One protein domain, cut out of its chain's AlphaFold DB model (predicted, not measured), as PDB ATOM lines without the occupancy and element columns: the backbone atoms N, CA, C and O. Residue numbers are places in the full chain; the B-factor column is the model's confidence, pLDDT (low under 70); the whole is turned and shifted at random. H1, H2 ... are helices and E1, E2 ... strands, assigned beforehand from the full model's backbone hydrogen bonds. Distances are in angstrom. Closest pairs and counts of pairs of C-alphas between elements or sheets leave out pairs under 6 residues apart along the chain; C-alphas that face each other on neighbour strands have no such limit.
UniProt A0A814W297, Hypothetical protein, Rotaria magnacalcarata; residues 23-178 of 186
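Overview. This is residues 23 to 178 of the 186 residues of the protein "Hypothetical protein" of Rotaria magnacalcarata (UniProt A0A814W297). A strongly twisted sheet of seven strands is partly covered on one face by a small sheet of three, E8 to E10, over its first strands, a loose sandwich; H1 packs on the other side, and H3 stands at the far end by E6 and E7. Two long links, residues 34 to 45 and 146 to 166, reach away from this body. The printed part has 156 residues, with four named helices and ten named strands in the order E1 E2 E3 E4 H1 E5 H2 E6 H3 E7 H4 E8 E9 E10. The large sheet is mixed, in order E1 to E7, and the small one antiparallel; the class is mixed, with 72 residues, under half, in named elements. The whole is compact, radius of gyration of the C-alphas 15.1 A, spanning 42 by 39 by 28 A.

Arrangement. E1, residues 23 to 25, E2, 28 to 33, E3, 46 to 52, and E4, 58 to 61, form a meander, each strand the antiparallel neighbour of the one before; N 24 and O 28 at 2.9 A, N 31 and O 48 at 2.9 A and N 51 and O 59 at 2.9 A are within hydrogen-bond range. H1, residues 68 to 78, is on this sheet at a height of 8.9 A, over none of its strands. E5, residues 84 to 88, is parallel to E4, N 85 and O 58 2.8 A apart. H2, residues 98 to 104, only grazes the sheet with residues 98 to 102. E6, residues 109 to 112, is parallel to E5, N 87 and O 109 2.8 A apart. H3, residues 114 to 119, stands up from the sheet at 48 degrees, and its C-alpha 114 is 6.1 A from C-alpha 128, their closest pair, in E7, residues 125 to 128. E7 is parallel to E6, N 126 and O 110 2.8 A apart. E4-H1-E5, E5-H2-E6 and E6-H3-E7 are strand-helix-strand units, two parallel neighbour strands with a helix between, with right-handed crossovers. H4, residues 132 to 135, only grazes both sheets. E8, residues 142 to 145, E9, 167 to 170, and E10, 175 to 177, are a second meander, with N 143 and O 169 at 2.9 A and N 170 and O 175 at 2.9 A. The closest C-alphas of E3 and E9 are those of Ile 51 and His 170, 7.2 A. In H1, H2 and H3 every O i to N i+4 pair is within hydrogen-bond range; H4 is too short for one.

Along the chain. E1 begins at C-alpha 23, (125.613, 155.223, 238.038). E2 is 16.5 A long, E3 20.8 A and H1 15.1 A. E10 ends at C-alpha 177, (136.454, 158.186, 245.481).

Size, cuts and confidence. The C-alphas of Ala 39 and Pro 140, the two farthest apart, are 42.7 A apart. The printed part has no cut. The links E2 to E3 and E8 to E9 are long. Mean pLDDT of the printed part is 90.7, under 70 at residues 37 to 42 and 151 to 163.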
ATOM      1  N   GLN A  23     125.914 153.970 237.350       95.81
ATOM      2  CA  GLN A  23     125.613 155.223 238.038       95.81
ATOM      3  C   GLN A  23     125.286 154.934 239.508       95.81
ATOM      4  O   GLN A  23     124.241 154.367 239.815       95.81
ATOM      5  N   ILE A  24     126.180 155.322 240.417       96.06
ATOM      6  CA  ILE A  24     126.041 155.077 241.865       96.06
ATOM      7  C   ILE A  24     125.550 156.311 242.631       96.06
ATOM      8  O   ILE A  24     125.220 156.231 243.811       96.06
ATOM      9  N   GLY A  25     125.481 157.454 241.954       95.19
ATOM     10  CA  GLY A  25     124.914 158.695 242.459       95.19
ATOM     11  C   GLY A  25     124.595 159.642 241.306       95.19
ATOM     12  O   GLY A  25     125.037 159.433 240.175       95.19
ATOM     13  N   SER A  26     123.815 160.691 241.568       96.12
ATOM     14  CA  SER A  26     123.456 161.659 240.523       96.12
ATOM     15  C   SER A  26     124.715 162.312 239.943       96.12
ATOM     16  O   SER A  26     125.471 162.957 240.665       96.12
ATOM     17  N   GLY A  27     124.975 162.095 238.653       97.75
ATOM     18  CA  GLY A  27     126.194 162.584 238.003       97.75
ATOM     19  C   GLY A  27     127.486 161.852 238.399       97.75
ATOM     20  O   GLY A  27     128.562 162.367 238.114       97.75
ATOM     21  N   PHE A  28     127.417 160.678 239.040       98.56
ATOM     22  CA  PHE A  28     128.595 159.888 239.413       98.56
ATOM     23  C   PHE A  28     128.463 158.438 238.941       98.56
ATOM     24  O   PHE A  28     127.581 157.701 239.395       98.56
ATOM     25  N   TRP A  29     129.386 158.007 238.085       98.31
ATOM     26  CA  TRP A  29     129.485 156.632 237.606       98.31
ATOM     27  C   TRP A  29     130.765 155.980 238.115       98.31
ATOM     28  O   TRP A  29     131.823 156.606 238.136       98.31
ATOM     29  N   ASN A  30     130.676 154.709 238.486       97.31
ATOM     30  CA  ASN A  30     131.819 153.877 238.824       97.31
ATOM     31  C   ASN A  30     131.903 152.683 237.873       97.31
ATOM     32  O   ASN A  30     130.885 152.139 237.444       97.31
ATOM     33  N   VAL A  31     133.131 152.275 237.569       95.81
ATOM     34  CA  VAL A  31     133.425 151.071 236.798       95.81
ATOM     35  C   VAL A  31     134.390 150.221 237.601       95.81
ATOM     36  O   VAL A  31     135.482 150.681 237.929       95.81
ATOM     37  N   ARG A  32     134.027 148.963 237.866       92.00
ATOM     38  CA  ARG A  32     134.942 147.980 238.460       92.00
ATOM     39  C   ARG A  32     135.667 147.221 237.357       92.00
ATOM     40  O   ARG A  32     135.033 146.597 236.512       92.00
ATOM     41  N   GLY A  33     136.989 147.262 237.364       86.75
ATOM     42  CA  GLY A  33     137.865 146.533 236.457       86.75
ATOM     43  C   GLY A  33     138.444 145.269 237.087       86.75
ATOM     44  O   GLY A  33     138.338 145.020 238.289       86.75
ATOM     45  N   ARG A  34     139.090 144.452 236.254       82.50
ATOM     46  CA  ARG A  34     139.930 143.342 236.721       82.50
ATOM     47  C   ARG A  34     141.378 143.796 236.737       82.50
ATOM     48  O   ARG A  34     141.838 144.356 235.747       82.50
ATOM     49  N   PHE A  35     142.098 143.490 237.808       77.69
ATOM     50  CA  PHE A  35     143.531 143.746 237.880       77.69
ATOM     51  C   PHE A  35     144.262 142.470 238.254       77.69
ATOM     52  O   PHE A  35     144.181 141.969 239.374       77.69
ATOM     53  N   LYS A  36     144.945 141.915 237.258       75.81
ATOM     54  CA  LYS A  36     145.551 140.595 237.330       75.81
ATOM     55  C   LYS A  36     147.041 140.704 237.630       75.81
ATOM     56  O   LYS A  36     147.822 141.085 236.762       75.81
ATOM     57  N   ILE A  37     147.438 140.299 238.831       66.94
ATOM     58  CA  ILE A  37     148.834 140.211 239.272       66.94
ATOM     59  C   ILE A  37     149.321 138.752 239.260       66.94
ATOM     60  O   ILE A  37     148.541 137.821 239.038       66.94
ATOM     61  N   LEU A  38     150.632 138.547 239.446       65.44
ATOM     62  CA  LEU A  38     151.277 137.223 239.490       65.44
ATOM     63  C   LEU A  38     150.963 136.351 238.260       65.44
ATOM     64  O   LEU A  38     150.325 135.309 238.368       65.44
ATOM     65  N   ALA A  39     151.370 136.798 237.066       66.31
ATOM     66  CA  ALA A  39     151.127 136.083 235.804       66.31
ATOM     67  C   ALA A  39     149.649 135.696 235.578       66.31
ATOM     68  O   ALA A  39     149.351 134.659 234.988       66.31
ATOM     69  N   LYS A  40     148.722 136.562 236.013       66.56
ATOM     70  CA  LYS A  40     147.261 136.404 235.911       66.56
ATOM     71  C   LYS A  40     146.612 135.433 236.900       66.56
ATOM     72  O   LYS A  40     145.427 135.146 236.737       66.56
ATOM     73  N   LEU A  41     147.346 134.972 237.913       61.19
ATOM     74  CA  LEU A  41     146.842 134.031 238.917       61.19
ATOM     75  C   LEU A  41     145.998 134.692 240.011       61.19
ATOM     76  O   LEU A  41     145.154 134.020 240.595       61.19
ATOM     77  N   VAL A  42     146.193 135.986 240.280       64.50
ATOM     78  CA  VAL A  42     145.444 136.707 241.319       64.50
ATOM     79  C   VAL A  42     144.774 137.934 240.709       64.50
ATOM     80  O   VAL A  42     145.444 138.752 240.085       64.50
ATOM     81  N   ASP A  43     143.454 138.042 240.864       75.31
ATOM     82  CA  ASP A  43     142.644 139.193 240.445       75.31
ATOM     83  C   ASP A  43     142.272 139.994 241.697       75.31
ATOM     84  O   ASP A  43     141.435 139.543 242.475       75.31
ATOM     85  N   ILE A  44     142.929 141.136 241.911       73.62
ATOM     86  CA  ILE A  44     142.666 142.015 243.065       73.62
ATOM     87  C   ILE A  44     141.683 143.149 242.747       73.62
ATOM     88  O   ILE A  44     141.404 143.964 243.616       73.62
ATOM     89  N   GLU A  45     141.117 143.160 241.534       80.81
ATOM     90  CA  GLU A  45     140.234 144.220 241.032       80.81
ATOM     91  C   GLU A  45     140.877 145.618 241.007       80.81
ATOM     92  O   GLU A  45     141.958 145.871 241.525       80.81
ATOM     93  N   THR A  46     140.240 146.529 240.287       88.19
ATOM     94  CA  THR A  46     140.598 147.951 240.223       88.19
ATOM     95  C   THR A  46     139.333 148.725 239.871       88.19
ATOM     96  O   THR A  46     138.291 148.113 239.615       88.19
ATOM     97  N   HIS A  47     139.368 150.048 239.850       93.81
ATOM     98  CA  HIS A  47     138.221 150.836 239.429       93.81
ATOM     99  C   HIS A  47     138.635 152.170 238.822       93.81
ATOM    100  O   HIS A  47     139.740 152.651 239.029       93.81
ATOM    101  N   MET A  48     137.713 152.760 238.072       97.31
ATOM    102  CA  MET A  48     137.765 154.155 237.653       97.31
ATOM    103  C   MET A  48     136.389 154.780 237.874       97.31
ATOM    104  O   MET A  48     135.400 154.071 238.088       97.31
ATOM    105  N   SER A  49     136.298 156.105 237.851       98.38
ATOM    106  CA  SER A  49     135.015 156.805 237.994       98.38
ATOM    107  C   SER A  49     134.861 157.934 236.983       98.38
ATOM    108  O   SER A  49     135.843 158.490 236.504       98.38
ATOM    109  N   PHE A  50     133.616 158.282 236.674       98.69
ATOM    110  CA  PHE A  50     133.257 159.449 235.874       98.69
ATOM    111  C   PHE A  50     132.378 160.358 236.720       98.69
ATOM    112  O   PHE A  50     131.392 159.908 237.306       98.69
ATOM    113  N   ILE A  51     132.721 161.640 236.762       98.75
ATOM    114  CA  ILE A  51     131.961 162.672 237.461       98.75
ATOM    115  C   ILE A  51     131.481 163.677 236.426       98.75
ATOM    116  O   ILE A  51     132.299 164.283 235.739       98.75
ATOM    117  N   GLN A  52     130.171 163.867 236.316       98.62
ATOM    118  CA  GLN A  52     129.609 164.934 235.500       98.62
ATOM    119  C   GLN A  52     129.649 166.249 236.280       98.62
ATOM    120  O   GLN A  52     129.048 166.371 237.343       98.62
ATOM    121  N   LEU A  53     130.349 167.233 235.725       98.56
ATOM    122  CA  LEU A  53     130.429 168.595 236.242       98.56
ATOM    123  C   LEU A  53     129.147 169.373 235.905       98.56
ATOM    124  O   LEU A  53     128.421 169.023 234.971       98.56
ATOM    125  N   HIS A  54     128.912 170.494 236.589       97.38
ATOM    126  CA  HIS A  54     127.819 171.430 236.298       97.38
ATOM    127  C   HIS A  54     127.805 171.879 234.826       97.38
ATOM    128  O   HIS A  54     126.738 172.071 234.243       97.38
ATOM    129  N   SER A  55     128.983 171.999 234.206       97.38
ATOM    130  CA  SER A  55     129.134 172.349 232.788       97.38
ATOM    131  C   SER A  55     128.600 171.285 231.817       97.38
ATOM    132  O   SER A  55     128.534 171.531 230.614       97.38
ATOM    133  N   GLY A  56     128.257 170.092 232.311       97.88
ATOM    134  CA  GLY A  56     127.863 168.929 231.519       97.88
ATOM    135  C   GLY A  56     129.039 168.101 230.992       97.88
ATOM    136  O   GLY A  56     128.806 167.048 230.396       97.88
ATOM    137  N   LYS A  57     130.282 168.551 231.212       98.56
ATOM    138  CA  LYS A  57     131.503 167.791 230.918       98.56
ATOM    139  C   LYS A  57     131.828 166.782 232.018       98.56
ATOM    140  O   LYS A  57     131.243 166.821 233.096       98.56
ATOM    141  N   PHE A  58     132.789 165.905 231.754       98.81
ATOM    142  CA  PHE A  58     133.170 164.811 232.634       98.81
ATOM    143  C   PHE A  58     134.608 164.929 233.128       98.81
ATOM    144  O   PHE A  58     135.532 165.158 232.347       98.81
ATOM    145  N   LEU A  59     134.784 164.710 234.427       98.75
ATOM    146  CA  LEU A  59     136.066 164.420 235.048       98.75
ATOM    147  C   LEU A  59     136.205 162.899 235.185       98.75
ATOM    148  O   LEU A  59     135.340 162.246 235.771       98.75
ATOM    149  N   VAL A  60     137.280 162.343 234.636       98.75
ATOM    150  CA  VAL A  60     137.602 160.915 234.725       98.75
ATOM    151  C   VAL A  60     138.614 160.706 235.845       98.75
ATOM    152  O   VAL A  60     139.654 161.364 235.858       98.75
ATOM    153  N   ILE A  61     138.302 159.817 236.786       98.50
ATOM    154  CA  ILE A  61     139.108 159.535 237.980       98.50
ATOM    155  C   ILE A  61     139.763 158.169 237.825       98.50
ATOM    156  O   ILE A  61     139.054 157.159 237.768       98.50
ATOM    157  N   ASP A  62     141.092 158.176 237.751       96.94
ATOM    158  CA  ASP A  62     141.940 157.039 237.411       96.94
ATOM    159  C   ASP A  62     141.514 156.328 236.113       96.94
ATOM    160  O   ASP A  62     140.679 156.809 235.342       96.94
ATOM    161  N   THR A  63     142.181 155.225 235.780       96.44
ATOM    162  CA  THR A  63     141.932 154.489 234.538       96.44
ATOM    163  C   THR A  63     142.011 152.992 234.773       96.44
ATOM    164  O   THR A  63     142.783 152.512 235.601       96.44
ATOM    165  N   ILE A  64     141.236 152.245 233.990       94.69
ATOM    166  CA  ILE A  64     141.324 150.787 233.897       94.69
ATOM    167  C   ILE A  64     141.501 150.383 232.432       94.69
ATOM    168  O   ILE A  64     141.330 151.193 231.519       94.69
ATOM    169  N   GLU A  65     141.843 149.121 232.194       91.69
ATOM    170  CA  GLU A  65     141.809 148.560 230.845       91.69
ATOM    171  C   GLU A  65     140.362 148.524 230.324       91.69
ATOM    172  O   GLU A  65     139.464 148.015 230.995       91.69
ATOM    173  N   LEU A  66     140.138 149.068 229.126       93.75
ATOM    174  CA  LEU A  66     138.811 149.152 228.521       93.75
ATOM    175  C   LEU A  66     138.579 147.970 227.580       93.75
ATOM    176  O   LEU A  66     139.343 147.774 226.635       93.75
ATOM    177  N   ASN A  67     137.484 147.236 227.781       92.94
ATOM    178  CA  ASN A  67     136.957 146.351 226.743       92.94
ATOM    179  C   ASN A  67     136.085 147.145 225.747       92.94
ATOM    180  O   ASN A  67     135.746 148.307 225.983       92.94
ATOM    181  N   ASP A  68     135.701 146.511 224.639       94.94
ATOM    182  CA  ASP A  68     134.931 147.179 223.581       94.94
ATOM    183  C   ASP A  68     133.567 147.686 224.061       94.94
ATOM    184  O   ASP A  68     133.158 148.785 223.688       94.94
ATOM    185  N   LYS A  69     132.883 146.921 224.925       95.19
ATOM    186  CA  LYS A  69     131.585 147.309 225.496       95.19
ATOM    187  C   LYS A  69     131.716 148.592 226.320       95.19
ATOM    188  O   LYS A  69     131.042 149.576 226.035       95.19
ATOM    189  N   LEU A  70     132.624 148.607 227.293       95.94
ATOM    190  CA  LEU A  70     132.866 149.754 228.160       95.94
ATOM    191  C   LEU A  70     133.312 150.978 227.357       95.94
ATOM    192  O   LEU A  70     132.846 152.084 227.605       95.94
ATOM    193  N   ARG A  71     134.179 150.790 226.355       97.00
ATOM    194  CA  ARG A  71     134.594 151.864 225.444       97.00
ATOM    195  C   ARG A  71     133.400 152.476 224.709       97.00
ATOM    196  O   ARG A  71     133.327 153.694 224.597       97.00
ATOM    197  N   GLN A  72     132.464 151.660 224.224       97.75
ATOM    198  CA  GLN A  72     131.242 152.151 223.579       97.75
ATOM    199  C   GLN A  72     130.354 152.931 224.557       97.75
ATOM    200  O   GLN A  72     129.855 153.996 224.196       97.75
ATOM    201  N   GLU A  73     130.199 152.452 225.793       97.81
ATOM    202  CA  GLU A  73     129.445 153.160 226.836       97.81
ATOM    203  C   GLU A  73     130.086 154.514 227.180       97.81
ATOM    204  O   GLU A  73     129.391 155.530 227.224       97.81
ATOM    205  N   ILE A  74     131.415 154.561 227.340       98.19
ATOM    206  CA  ILE A  74     132.161 155.804 227.584       98.19
ATOM    207  C   ILE A  74     132.007 156.758 226.400       98.19
ATOM    208  O   ILE A  74     131.719 157.938 226.604       98.19
ATOM    209  N   ASN A  75     132.152 156.273 225.165       98.44
ATOM    210  CA  ASN A  75     131.987 157.097 223.968       98.44
ATOM    211  C   ASN A  75     130.578 157.687 223.884       98.44
ATOM    212  O   ASN A  75     130.424 158.860 223.561       98.44
ATOM    213  N   HIS A  76     129.549 156.909 224.212       98.38
ATOM    214  CA  HIS A  76     128.184 157.418 224.242       98.38
ATOM    215  C   HIS A  76     127.994 158.486 225.329       98.38
ATOM    216  O   HIS A  76     127.431 159.547 225.061       98.38
ATOM    217  N   LEU A  77     128.504 158.237 226.540       98.06
ATOM    218  CA  LEU A  77     128.396 159.159 227.675       98.06
ATOM    219  C   LEU A  77     129.120 160.489 227.416       98.06
ATOM    220  O   LEU A  77     128.626 161.560 227.774       98.06
ATOM    221  N   THR A  78     130.295 160.415 226.795       98.50
ATOM    222  CA  THR A  78     131.242 161.532 226.687       98.50
ATOM    223  C   THR A  78     131.315 162.153 225.297       98.50
ATOM    224  O   THR A  78     132.181 162.989 225.072       98.50
ATOM    225  N   ASP A  79     130.418 161.779 224.384       98.31
ATOM    226  CA  ASP A  79     130.451 162.222 222.984       98.31
ATOM    227  C   ASP A  79     131.807 161.925 222.321       98.31
ATOM    228  O   ASP A  79     132.569 162.810 221.952       98.31
ATOM    229  N   ASN A  80     132.158 160.639 222.271       98.00
ATOM    230  CA  ASN A  80     133.437 160.126 221.769       98.00
ATOM    231  C   ASN A  80     134.677 160.755 222.434       98.00
ATOM    232  O   ASN A  80     135.745 160.819 221.831       98.00
ATOM    233  N   GLY A  81     134.546 161.176 223.693       98.25
ATOM    234  CA  GLY A  81     135.609 161.811 224.464       98.25
ATOM    235  C   GLY A  81     135.594 163.340 224.433       98.25
ATOM    236  O   GLY A  81     136.274 163.943 225.258       98.25
ATOM    237  N   ASP A  82     134.794 163.983 223.578       98.44
ATOM    238  CA  ASP A  82     134.769 165.449 223.437       98.44
ATOM    239  C   ASP A  82     134.271 166.166 224.702       98.44
ATOM    240  O   ASP A  82     134.626 167.316 224.976       98.44
ATOM    241  N   LYS A  83     133.462 165.482 225.516       98.69
ATOM    242  CA  LYS A  83     132.996 165.986 226.813       98.69
ATOM    243  C   LYS A  83     133.917 165.621 227.970       98.69
ATOM    244  O   LYS A  83     133.587 165.976 229.098       98.69
ATOM    245  N   ILE A  84     135.039 164.937 227.748       98.81
ATOM    246  CA  ILE A  84     136.032 164.721 228.805       98.81
ATOM    247  C   ILE A  84     136.767 166.045 229.033       98.81
ATOM    248  O   ILE A  84     137.567 166.482 228.212       98.81
ATOM    249  N   GLU A  85     136.491 166.688 230.166       98.56
ATOM    250  CA  GLU A  85     137.212 167.891 230.588       98.56
ATOM    251  C   GLU A  85     138.643 167.535 230.986       98.56
ATOM    252  O   GLU A  85     139.590 168.212 230.590       98.56
ATOM    253  N   ALA A  86     138.799 166.474 231.780       98.75
ATOM    254  CA  ALA A  86     140.099 166.007 232.225       98.75
ATOM    255  C   ALA A  86     140.071 164.547 232.685       98.75
ATOM    256  O   ALA A  86     139.046 164.033 233.135       98.75
ATOM    257  N   VAL A  87     141.242 163.922 232.631       98.81
ATOM    258  CA  VAL A  87     141.556 162.644 233.267       98.81
ATOM    259  C   VAL A  87     142.551 162.914 234.389       98.81
ATOM    260  O   VAL A  87     143.579 163.562 234.166       98.81
ATOM    261  N   ILE A  88     142.256 162.438 235.596       98.19
ATOM    262  CA  ILE A  88     143.106 162.646 236.766       98.19
ATOM    263  C   ILE A  88     143.610 161.320 237.328       98.19
ATOM    264  O   ILE A  88     142.835 160.389 237.511       98.19
ATOM    265  N   GLY A  89     144.911 161.246 237.605       96.19
ATOM    266  CA  GLY A  89     145.531 160.109 238.277       96.19
ATOM    267  C   GLY A  89     145.692 160.358 239.766       96.19
ATOM    268  O   GLY A  89     146.592 161.118 240.142       96.19
ATOM    269  N   THR A  90     144.846 159.740 240.587       93.50
ATOM    270  CA  THR A  90     144.677 160.028 242.024       93.50
ATOM    271  C   THR A  90     145.617 159.231 242.908       93.50
ATOM    272  O   THR A  90     146.104 159.769 243.907       93.50
ATOM    273  N   HIS A  91     145.952 158.003 242.518       90.31
ATOM    274  CA  HIS A  91     146.924 157.185 243.230       90.31
ATOM    275  C   HIS A  91     148.218 157.023 242.408       90.31
ATOM    276  O   HIS A  91     148.182 156.596 241.257       90.31
ATOM    277  N   PRO A  92     149.409 157.342 242.952       87.50
ATOM    278  CA  PRO A  92     150.658 157.390 242.178       87.50
ATOM    279  C   PRO A  92     151.116 156.042 241.602       87.50
ATOM    280  O   PRO A  92     151.998 156.014 240.740       87.50
ATOM    281  N   PHE A  93     150.552 154.931 242.075       86.31
ATOM    282  CA  PHE A  93     150.869 153.585 241.596       86.31
ATOM    283  C   PHE A  93     149.861 153.047 240.579       86.31
ATOM    284  O   PHE A  93     150.129 152.014 239.962       86.31
ATOM    285  N   HIS A  94     148.762 153.757 240.326       89.50
ATOM    286  CA  HIS A  94     147.787 153.399 239.299       89.50
ATOM    287  C   HIS A  94     148.289 153.829 237.921       89.50
ATOM    288  O   HIS A  94     147.703 154.659 237.252       89.50
ATOM    289  N   THR A  95     149.416 153.273 237.473       85.88
ATOM    290  CA  THR A  95     150.104 153.740 236.256       85.88
ATOM    291  C   THR A  95     149.803 152.912 235.010       85.88
ATOM    292  O   THR A  95     150.101 153.344 233.902       85.88
ATOM    293  N   LEU A  96     149.306 151.682 235.171       90.50
ATOM    294  CA  LEU A  96     149.362 150.667 234.111       90.50
ATOM    295  C   LEU A  96     148.348 150.884 232.985       90.50
ATOM    296  O   LEU A  96     148.667 150.606 231.833       90.50
ATOM    297  N   SER A  97     147.157 151.389 233.300       94.25
ATOM    298  CA  SER A  97     146.073 151.552 232.322       94.25
ATOM    299  C   SER A  97     146.058 152.917 231.631       94.25
ATOM    300  O   SER A  97     145.448 153.056 230.571       94.25
ATOM    301  N   PHE A  98     146.789 153.900 232.164       97.38
ATOM    302  CA  PHE A  98     146.855 155.249 231.602       97.38
ATOM    303  C   PHE A  98     147.326 155.304 230.143       97.38
ATOM    304  O   PHE A  98     146.694 156.029 229.379       97.38
ATOM    305  N   PRO A  99     148.371 154.563 229.712       97.19
ATOM    306  CA  PRO A  99     148.819 154.588 228.318       97.19
ATOM    307  C   PRO A  99     147.713 154.200 227.327       97.19
ATOM    308  O   PRO A  99     147.408 154.958 226.411       97.19
ATOM    309  N   ALA A 100     147.043 153.067 227.559       96.06
ATOM    310  CA  ALA A 100     145.964 152.594 226.691       96.06
ATOM    311  C   ALA A 100     144.731 153.515 226.741       96.06
ATOM    312  O   ALA A 100     144.048 153.722 225.734       96.06
ATOM    313  N   PHE A 101     144.438 154.098 227.907       98.00
ATOM    314  CA  PHE A 101     143.369 155.087 228.034       98.00
ATOM    315  C   PHE A 101     143.707 156.386 227.282       98.00
ATOM    316  O   PHE A 101     142.840 156.953 226.625       98.00
ATOM    317  N   TYR A 102     144.964 156.832 227.316       98.44
ATOM    318  CA  TYR A 102     145.446 157.988 226.556       98.44
ATOM    319  C   TYR A 102     145.370 157.768 225.046       98.44
ATOM    320  O   TYR A 102     144.867 158.630 224.338       98.44
ATOM    321  N   GLU A 103     145.765 156.596 224.547       97.75
ATOM    322  CA  GLU A 103     145.587 156.244 223.129       97.75
ATOM    323  C   GLU A 103     144.116 156.299 222.692       97.75
ATOM    324  O   GLU A 103     143.807 156.611 221.545       97.75
ATOM    325  N   SER A 104     143.205 156.014 223.624       97.88
ATOM    326  CA  SER A 104     141.762 156.022 223.390       97.88
ATOM    327  C   SER A 104     141.164 157.431 223.371       97.88
ATOM    328  O   SER A 104     140.234 157.676 222.607       97.88
ATOM    329  N   TYR A 105     141.691 158.337 224.198       98.44
ATOM    330  CA  TYR A 105     141.168 159.692 224.402       98.44
ATOM    331  C   TYR A 105     142.293 160.749 224.443       98.44
ATOM    332  O   TYR A 105     142.409 161.497 225.415       98.44
ATOM    333  N   PRO A 106     143.124 160.865 223.389       97.94
ATOM    334  CA  PRO A 106     144.371 161.638 223.441       97.94
ATOM    335  C   PRO A 106     144.166 163.154 223.545       97.94
ATOM    336  O   PRO A 106     145.087 163.878 223.911       97.94
ATOM    337  N   ASN A 107     142.964 163.638 223.222       97.25
ATOM    338  CA  ASN A 107     142.632 165.063 223.235       97.25
ATOM    339  C   ASN A 107     142.220 165.578 224.625       97.25
ATOM    340  O   ASN A 107     142.110 166.789 224.814       97.25
ATOM    341  N   ALA A 108     141.971 164.684 225.587       98.12
ATOM    342  CA  ALA A 108     141.633 165.079 226.947       98.12
ATOM    343  C   ALA A 108     142.841 165.704 227.665       98.12
ATOM    344  O   ALA A 108     143.998 165.408 227.370       98.12
ATOM    345  N   ALA A 109     142.577 166.555 228.656       98.56
ATOM    346  CA  ALA A 109     143.619 167.073 229.535       98.56
ATOM    347  C   ALA A 109     143.992 166.050 230.619       98.56
ATOM    348  O   ALA A 109     143.122 165.591 231.355       98.56
ATOM    349  N   TYR A 110     145.282 165.745 230.783       98.75
ATOM    350  CA  TYR A 110     145.753 164.778 231.781       98.75
ATOM    351  C   TYR A 110     146.447 165.467 232.957       98.75
ATOM    352  O   TYR A 110     147.377 166.257 232.772       98.75
ATOM    353  N   TYR A 111     146.036 165.125 234.178       98.56
ATOM    354  CA  TYR A 111     146.650 165.583 235.426       98.56
ATOM    355  C   TYR A 111     147.023 164.389 236.292       98.56
ATOM    356  O   TYR A 111     146.263 163.435 236.408       98.56
ATOM    357  N   GLY A 112     148.184 164.426 236.930       95.75
ATOM    358  CA  GLY A 112     148.676 163.270 237.671       95.75
ATOM    359  C   GLY A 112     149.426 163.655 238.927       95.75
ATOM    360  O   GLY A 112     149.766 164.812 239.152       95.75
ATOM    361  N   THR A 113     149.711 162.665 239.759       93.19
ATOM    362  CA  THR A 113     150.670 162.792 240.856       93.19
ATOM    363  C   THR A 113     152.093 163.040 240.328       93.19
ATOM    364  O   THR A 113     152.387 162.731 239.167       93.19
ATOM    365  N   PRO A 114     153.042 163.486 241.176       90.69
ATOM    366  CA  PRO A 114     154.443 163.625 240.777       90.69
ATOM    367  C   PRO A 114     155.035 162.352 240.151       90.69
ATOM    368  O   PRO A 114     155.879 162.434 239.260       90.69
ATOM    369  N   ARG A 115     154.591 161.165 240.590       90.12
ATOM    370  CA  ARG A 115     155.046 159.881 240.043       90.12
ATOM    371  C   ARG A 115     154.531 159.638 238.625       90.12
ATOM    372  O   ARG A 115     155.318 159.193 237.793       90.12
ATOM    373  N   HIS A 116     153.270 159.963 238.332       93.69
ATOM    374  CA  HIS A 116     152.715 159.873 236.975       93.69
ATOM    375  C   HIS A 116     153.560 160.680 235.987       93.69
ATOM    376  O   HIS A 116     154.052 160.125 235.005       93.69
ATOM    377  N   LEU A 117     153.838 161.943 236.326       94.69
ATOM    378  CA  LEU A 117     154.642 162.853 235.505       94.69
ATOM    379  C   LEU A 117     156.062 162.313 235.249       94.69
ATOM    380  O   LEU A 117     156.571 162.423 234.137       94.69
ATOM    381  N   ARG A 118     156.704 161.697 236.254       91.88
ATOM    382  CA  ARG A 118     158.055 161.120 236.108       91.88
ATOM    383  C   ARG A 118     158.090 159.808 235.321       91.88
ATOM    384  O   ARG A 118     159.082 159.533 234.654       91.88
ATOM    385  N   ARG A 119     157.072 158.951 235.466       91.25
ATOM    386  CA  ARG A 119     157.088 157.562 234.964       91.25
ATOM    387  C   ARG A 119     156.391 157.390 233.617       91.25
ATOM    388  O   ARG A 119     156.777 156.505 232.861       91.25
ATOM    389  N   LEU A 120     155.380 158.202 233.326       95.75
ATOM    390  CA  LEU A 120     154.537 158.103 232.131       95.75
ATOM    391  C   LEU A 120     154.783 159.303 231.212       95.75
ATOM    392  O   LEU A 120     153.867 160.052 230.892       95.75
ATOM    393  N   THR A 121     156.038 159.492 230.802       96.75
ATOM    394  CA  THR A 121     156.506 160.682 230.063       96.75
ATOM    395  C   THR A 121     155.970 160.803 228.634       96.75
ATOM    396  O   THR A 121     156.116 161.853 228.020       96.75
ATOM    397  N   HIS A 122     155.358 159.745 228.098       96.69
ATOM    398  CA  HIS A 122     154.693 159.761 226.792       96.69
ATOM    399  C   HIS A 122     153.295 160.398 226.846       96.69
ATOM    400  O   HIS A 122     152.758 160.763 225.804       96.69
ATOM    401  N   ILE A 123     152.715 160.542 228.042       98.31
ATOM    402  CA  ILE A 123     151.464 161.271 228.251       98.31
ATOM    403  C   ILE A 123     151.828 162.737 228.530       98.31
ATOM    404  O   ILE A 123     152.632 162.999 229.432       98.31
ATOM    405  N   PRO A 124     151.258 163.708 227.796       97.69
ATOM    406  CA  PRO A 124     151.522 165.127 228.003       97.69
ATOM    407  C   PRO A 124     150.747 165.646 229.224       97.69
ATOM    408  O   PRO A 124     149.761 166.367 229.096       97.69
ATOM    409  N   TRP A 125     151.177 165.262 230.428       98.25
ATOM    410  CA  TRP A 125     150.582 165.737 231.679       98.25
ATOM    411  C   TRP A 125     150.662 167.262 231.772       98.25
ATOM    412  O   TRP A 125     151.752 167.833 231.756       98.25
ATOM    413  N   ILE A 126     149.516 167.925 231.921       97.94
ATOM    414  CA  ILE A 126     149.442 169.392 231.940       97.94
ATOM    415  C   ILE A 126     149.416 169.983 233.353       97.94
ATOM    416  O   ILE A 126     149.435 171.201 233.517       97.94
ATOM    417  N   GLY A 127     149.369 169.142 234.388       96.94
ATOM    418  CA  GLY A 127     149.455 169.604 235.765       96.94
ATOM    419  C   GLY A 127     149.666 168.491 236.784       96.94
ATOM    420  O   GLY A 127     149.386 167.315 236.539       96.94
ATOM    421  N   ASN A 128     150.171 168.900 237.943       95.31
ATOM    422  CA  ASN A 128     150.533 168.028 239.048       95.31
ATOM    423  C   ASN A 128     149.512 168.164 240.186       95.31
ATOM    424  O   ASN A 128     149.303 169.257 240.703       95.31
ATOM    425  N   LEU A 129     148.907 167.057 240.622       93.50
ATOM    426  CA  LEU A 129     147.947 167.055 241.732       93.50
ATOM    427  C   LEU A 129     148.576 167.446 243.082       93.50
ATOM    428  O   LEU A 129     147.843 167.791 244.005       93.50
ATOM    429  N   HIS A 130     149.909 167.446 243.211       90.25
ATOM    430  CA  HIS A 130     150.597 168.054 244.355       90.25
ATOM    431  C   HIS A 130     150.189 169.530 244.533       90.25
ATOM    432  O   HIS A 130     149.964 170.007 245.652       90.25
ATOM    433  N   ASP A 131     150.041 170.240 243.415       93.62
ATOM    434  CA  ASP A 131     149.839 171.679 243.389       93.62
ATOM    435  C   ASP A 131     148.409 172.037 243.804       93.62
ATOM    436  O   ASP A 131     147.418 171.478 243.324       93.62
ATOM    437  N   CYS A 132     148.297 172.992 244.728       93.25
ATOM    438  CA  CYS A 132     147.015 173.421 245.287       93.25
ATOM    439  C   CYS A 132     146.077 173.969 244.203       93.25
ATOM    440  O   CYS A 132     144.898 173.622 244.175       93.25
ATOM    441  N   ASP A 133     146.616 174.766 243.280       96.81
ATOM    442  CA  ASP A 133     145.835 175.394 242.214       96.81
ATOM    443  C   ASP A 133     145.271 174.361 241.238       96.81
ATOM    444  O   ASP A 133     144.148 174.514 240.765       96.81
ATOM    445  N   VAL A 134     145.999 173.265 240.989       96.94
ATOM    446  CA  VAL A 134     145.500 172.153 240.171       96.94
ATOM    447  C   VAL A 134     144.327 171.467 240.867       96.94
ATOM    448  O   VAL A 134     143.288 171.265 240.246       96.94
ATOM    449  N   ARG A 135     144.447 171.160 242.164       96.06
ATOM    450  CA  ARG A 135     143.371 170.506 242.935       96.06
ATOM    451  C   ARG A 135     142.110 171.355 243.083       96.06
ATOM    452  O   ARG A 135     141.037 170.798 243.281       96.06
ATOM    453  N   LYS A 136     142.223 172.679 242.977       97.81
ATOM    454  CA  LYS A 136     141.094 173.616 243.082       97.81
ATOM    455  C   LYS A 136     140.367 173.883 241.762       97.81
ATOM    456  O   LYS A 136     139.338 174.546 241.778       97.81
ATOM    457  N   LYS A 137     140.857 173.365 240.627       97.94
ATOM    458  CA  LYS A 137     140.300 173.635 239.283       97.94
ATOM    459  C   LYS A 137     138.816 173.311 239.129       97.94
ATOM    460  O   LYS A 137     138.145 173.972 238.345       97.94
ATOM    461  N   TRP A 138     138.335 172.294 239.838       98.19
ATOM    462  CA  TRP A 138     136.968 171.787 239.708       98.19
ATOM    463  C   TRP A 138     136.077 172.140 240.904       98.19
ATOM    464  O   TRP A 138     134.956 171.648 240.999       98.19
ATOM    465  N   GLU A 139     136.545 173.004 241.813       97.94
ATOM    466  CA  GLU A 139     135.687 173.548 242.867       97.94
ATOM    467  C   GLU A 139     134.640 174.506 242.245       97.94
ATOM    468  O   GLU A 139     134.968 175.260 241.326       97.94
ATOM    469  N   PRO A 140     133.381 174.520 242.731       97.31
ATOM    470  CA  PRO A 140     132.873 173.802 243.901       97.31
ATOM    471  C   PRO A 140     132.297 172.401 243.616       97.31
ATOM    472  O   PRO A 140     131.833 171.763 244.562       97.31
ATOM    473  N   ASP A 141     132.277 171.943 242.361       98.00
ATOM    474  CA  ASP A 141     131.646 170.672 241.969       98.00
ATOM    475  C   ASP A 141     132.373 169.468 242.578       98.00
ATOM    476  O   ASP A 141     131.749 168.555 243.132       98.00
ATOM    477  N   VAL A 142     133.705 169.486 242.493       98.62
ATOM    478  CA  VAL A 142     134.585 168.409 242.944       98.62
ATOM    479  C   VAL A 142     135.691 168.973 243.826       98.62
ATOM    480  O   VAL A 142     136.428 169.875 243.433       98.62
ATOM    481  N   GLU A 143     135.842 168.403 245.017       98.00
ATOM    482  CA  GLU A 143     136.920 168.737 245.943       98.00
ATOM    483  C   GLU A 143     137.989 167.647 245.938       98.00
ATOM    484  O   GLU A 143     137.706 166.483 246.224       98.00
ATOM    485  N   LEU A 144     139.233 168.042 245.654       95.81
ATOM    486  CA  LEU A 144     140.394 167.158 245.711       95.81
ATOM    487  C   LEU A 144     141.218 167.477 246.958       95.81
ATOM    488  O   LEU A 144     141.715 168.600 247.141       95.81
ATOM    489  N   ARG A 145     141.387 166.485 247.832       91.38
ATOM    490  CA  ARG A 145     142.086 166.647 249.112       91.38
ATOM    491  C   ARG A 145     143.035 165.488 249.364       91.38
ATOM    492  O   ARG A 145     142.750 164.348 249.025       91.38
ATOM    493  N   PHE A 146     144.150 165.792 250.010       87.62
ATOM    494  CA  PHE A 146     144.922 164.756 250.682       87.62
ATOM    495  C   PHE A 146     144.267 164.500 252.042       87.62
ATOM    496  O   PHE A 146     143.886 165.473 252.706       87.62
ATOM    497  N   PRO A 147     144.116 163.237 252.464       82.56
ATOM    498  CA  PRO A 147     143.713 162.912 253.823       82.56
ATOM    499  C   PRO A 147     144.590 163.644 254.843       82.56
ATOM    500  O   PRO A 147     145.819 163.626 254.762       82.56
ATOM    501  N   ALA A 148     143.963 164.321 255.807       80.75
ATOM    502  CA  ALA A 148     144.701 165.015 256.855       80.75
ATOM    503  C   ALA A 148     145.536 164.014 257.671       80.75
ATOM    504  O   ALA A 148     145.048 162.950 258.044       80.75
ATOM    505  N   GLY A 149     146.792 164.366 257.954       72.81
ATOM    506  CA  GLY A 149     147.721 163.488 258.672       72.81
ATOM    507  C   GLY A 149     148.414 162.436 257.798       72.81
ATOM    508  O   GLY A 149     149.274 161.724 258.308       72.81
ATOM    509  N   ALA A 150     148.103 162.366 256.501       70.00
ATOM    510  CA  ALA A 150     148.895 161.621 255.535       70.00
ATOM    511  C   ALA A 150     149.905 162.548 254.844       70.00
ATOM    512  O   ALA A 150     149.582 163.674 254.460       70.00
ATOM    513  N   GLU A 151     151.135 162.073 254.665       66.56
ATOM    514  CA  GLU A 151     152.083 162.717 253.761       66.56
ATOM    515  C   GLU A 151     151.685 162.362 252.324       66.56
ATOM    516  O   GLU A 151     151.529 161.185 251.989       66.56
ATOM    517  N   PHE A 152     151.476 163.373 251.475       65.50
ATOM    518  CA  PHE A 152     151.138 163.119 250.080       65.50
ATOM    519  C   PHE A 152     152.305 162.397 249.396       65.50
ATOM    520  O   PHE A 152     153.429 162.899 249.358       65.50
ATOM    521  N   ILE A 153     152.010 161.194 248.893       61.16
ATOM    522  CA  ILE A 153     152.963 160.162 248.478       61.16
ATOM    523  C   ILE A 153     153.988 160.706 247.465       61.16
ATOM    524  O   ILE A 153     153.770 160.729 246.251       61.16
ATOM    525  N   ASN A 154     155.176 161.039 247.968       62.75
ATOM    526  CA  ASN A 154     156.426 160.957 247.215       62.75
ATOM    527  C   ASN A 154     157.507 160.237 248.049       62.75
ATOM    528  O   ASN A 154     158.557 160.830 248.303       62.75
ATOM    529  N   PRO A 155     157.261 158.985 248.489       59.78
ATOM    530  CA  PRO A 155     158.158 158.230 249.351       59.78
ATOM    531  C   PRO A 155     159.561 158.206 248.756       59.78
ATOM    532  O   PRO A 155     159.737 157.934 247.566       59.78
ATOM    533  N   GLN A 156     160.559 158.510 249.584       63.12
ATOM    534  CA  GLN A 156     161.971 158.399 249.237       63.12
ATOM    535  C   GLN A 156     162.636 157.428 250.227       63.12
ATOM    536  O   GLN A 156     162.733 157.760 251.408       63.12
ATOM    537  N   PRO A 157     163.084 156.235 249.784       68.62
ATOM    538  CA  PRO A 157     163.065 155.738 248.402       68.62
ATOM    539  C   PRO A 157     161.649 155.375 247.920       68.62
ATOM    540  O   PRO A 157     160.794 155.010 248.725       68.62
ATOM    541  N   GLU A 158     161.420 155.410 246.598       66.50
ATOM    542  CA  GLU A 158     160.112 155.112 245.964       66.50
ATOM    543  C   GLU A 158     159.559 153.708 246.276       66.50
ATOM    544  O   GLU A 158     158.414 153.418 245.948       66.50
ATOM    545  N   SER A 159     160.365 152.831 246.876       67.81
ATOM    546  CA  SER A 159     159.979 151.498 247.345       67.81
ATOM    547  C   SER A 159     159.352 151.478 248.750       67.81
ATOM    548  O   SER A 159     159.103 150.394 249.274       67.81
ATOM    549  N   SER A 160     159.194 152.633 249.406       65.19
ATOM    550  CA  SER A 160     158.650 152.756 250.770       65.19
ATOM    551  C   SER A 160     157.157 153.124 250.794       65.19
ATOM    552  O   SER A 160     156.553 153.327 249.750       65.19
ATOM    553  N   ASN A 161     156.558 153.143 251.993       59.72
ATOM    554  CA  ASN A 161     155.113 153.029 252.240       59.72
ATOM    555  C   ASN A 161     154.200 153.902 251.344       59.72
ATOM    556  O   ASN A 161     154.403 155.105 251.186       59.72
ATOM    557  N   HIS A 162     153.144 153.270 250.822       64.50
ATOM    558  CA  HIS A 162     152.257 153.735 249.752       64.50
ATOM    559  C   HIS A 162     150.872 154.147 250.287       64.50
ATOM    560  O   HIS A 162     149.850 153.666 249.821       64.50
ATOM    561  N   PHE A 163     150.825 154.962 251.341       62.09
ATOM    562  CA  PHE A 163     149.654 154.979 252.234       62.09
ATOM    563  C   PHE A 163     148.501 155.943 251.866       62.09
ATOM    564  O   PHE A 163     147.486 155.963 252.552       62.09
ATOM    565  N   SER A 164     148.614 156.785 250.836       75.56
ATOM    566  CA  SER A 164     147.589 157.805 250.545       75.56
ATOM    567  C   SER A 164     147.381 158.209 249.073       75.56
ATOM    568  O   SER A 164     148.265 158.748 248.410       75.56
ATOM    569  N   SER A 165     146.158 158.054 248.578       86.50
ATOM    570  CA  SER A 165     145.675 158.649 247.329       86.50
ATOM    571  C   SER A 165     145.092 160.049 247.558       86.50
ATOM    572  O   SER A 165     144.917 160.523 248.687       86.50
ATOM    573  N   VAL A 166     144.789 160.739 246.461       91.56
ATOM    574  CA  VAL A 166     143.967 161.951 246.502       91.56
ATOM    575  C   VAL A 166     142.502 161.556 246.649       91.56
ATOM    576  O   VAL A 166     141.946 160.897 245.778       91.56
ATOM    577  N   PHE A 167     141.855 162.018 247.715       94.19
ATOM    578  CA  PHE A 167     140.412 161.882 247.874       94.19
ATOM    579  C   PHE A 167     139.702 162.822 246.908       94.19
ATOM    580  O   PHE A 167     140.001 164.021 246.876       94.19
ATOM    581  N   VAL A 168     138.740 162.282 246.163       97.19
ATOM    582  CA  VAL A 168     137.917 163.036 245.215       97.19
ATOM    583  C   VAL A 168     136.473 162.993 245.683       97.19
ATOM    584  O   VAL A 168     135.809 161.959 245.600       97.19
ATOM    585  N   TYR A 169     135.990 164.120 246.195       98.00
ATOM    586  CA  TYR A 169     134.622 164.256 246.672       98.00
ATOM    587  C   TYR A 169     133.773 165.004 245.650       98.00
ATOM    588  O   TYR A 169     134.042 166.166 245.352       98.00
ATOM    589  N   HIS A 170     132.731 164.351 245.139       98.50
ATOM    590  CA  HIS A 170     131.737 164.988 244.284       98.50
ATOM    591  C   HIS A 170     130.568 165.488 245.128       98.50
ATOM    592  O   HIS A 170     129.838 164.699 245.740       98.50
ATOM    593  N   ARG A 171     130.367 166.807 245.144       97.69
ATOM    594  CA  ARG A 171     129.410 167.445 246.050       97.69
ATOM    595  C   ARG A 171     127.960 167.103 245.713       97.69
ATOM    596  O   ARG A 171     127.187 166.835 246.628       97.69
ATOM    597  N   ALA A 172     127.589 167.080 244.432       97.25
ATOM    598  CA  ALA A 172     126.197 166.862 244.028       97.25
ATOM    599  C   ALA A 172     125.701 165.438 244.332       97.25
ATOM    600  O   ALA A 172     124.545 165.263 244.715       97.25
ATOM    601  N   SER A 173     126.569 164.426 244.212       97.81
ATOM    602  CA  SER A 173     126.219 163.036 244.533       97.81
ATOM    603  C   SER A 173     126.537 162.627 245.972       97.81
ATOM    604  O   SER A 173     126.188 161.517 246.368       97.81
ATOM    605  N   ALA A 174     127.228 163.481 246.735       97.75
ATOM    606  CA  ALA A 174     127.812 163.150 248.033       97.75
ATOM    607  C   ALA A 174     128.662 161.861 248.007       97.75
ATOM    608  O   ALA A 174     128.674 161.088 248.964       97.75
ATOM    609  N   THR A 175     129.375 161.621 246.902       97.81
ATOM    610  CA  THR A 175     130.186 160.412 246.692       97.81
ATOM    611  C   THR A 175     131.667 160.730 246.821       97.81
ATOM    612  O   THR A 175     132.136 161.752 246.321       97.81
ATOM    613  N   LEU A 176     132.404 159.832 247.473       96.06
ATOM    614  CA  LEU A 176     133.844 159.927 247.661       96.06
ATOM    615  C   LEU A 176     134.541 158.787 246.910       96.06
ATOM    616  O   LEU A 176     134.225 157.620 247.128       96.06
ATOM    617  N   HIS A 177     135.501 159.129 246.058       95.50
ATOM    618  CA  HIS A 177     136.454 158.186 245.481       95.50
ATOM    619  C   HIS A 177     137.755 158.247 246.292       95.50
ATOM    620  O   HIS A 177     138.304 159.336 246.489       95.50
ATOM    621  N   VAL A 178     138.214 157.098 246.797       90.75
ATOM    622  CA  VAL A 178     139.355 156.991 247.732       90.75
ATOM    623  C   VAL A 178     140.444 156.015 247.281       90.75
ATOM    624  O   VAL A 178     141.417 155.832 248.016       90.75
TER     625      VAL A 178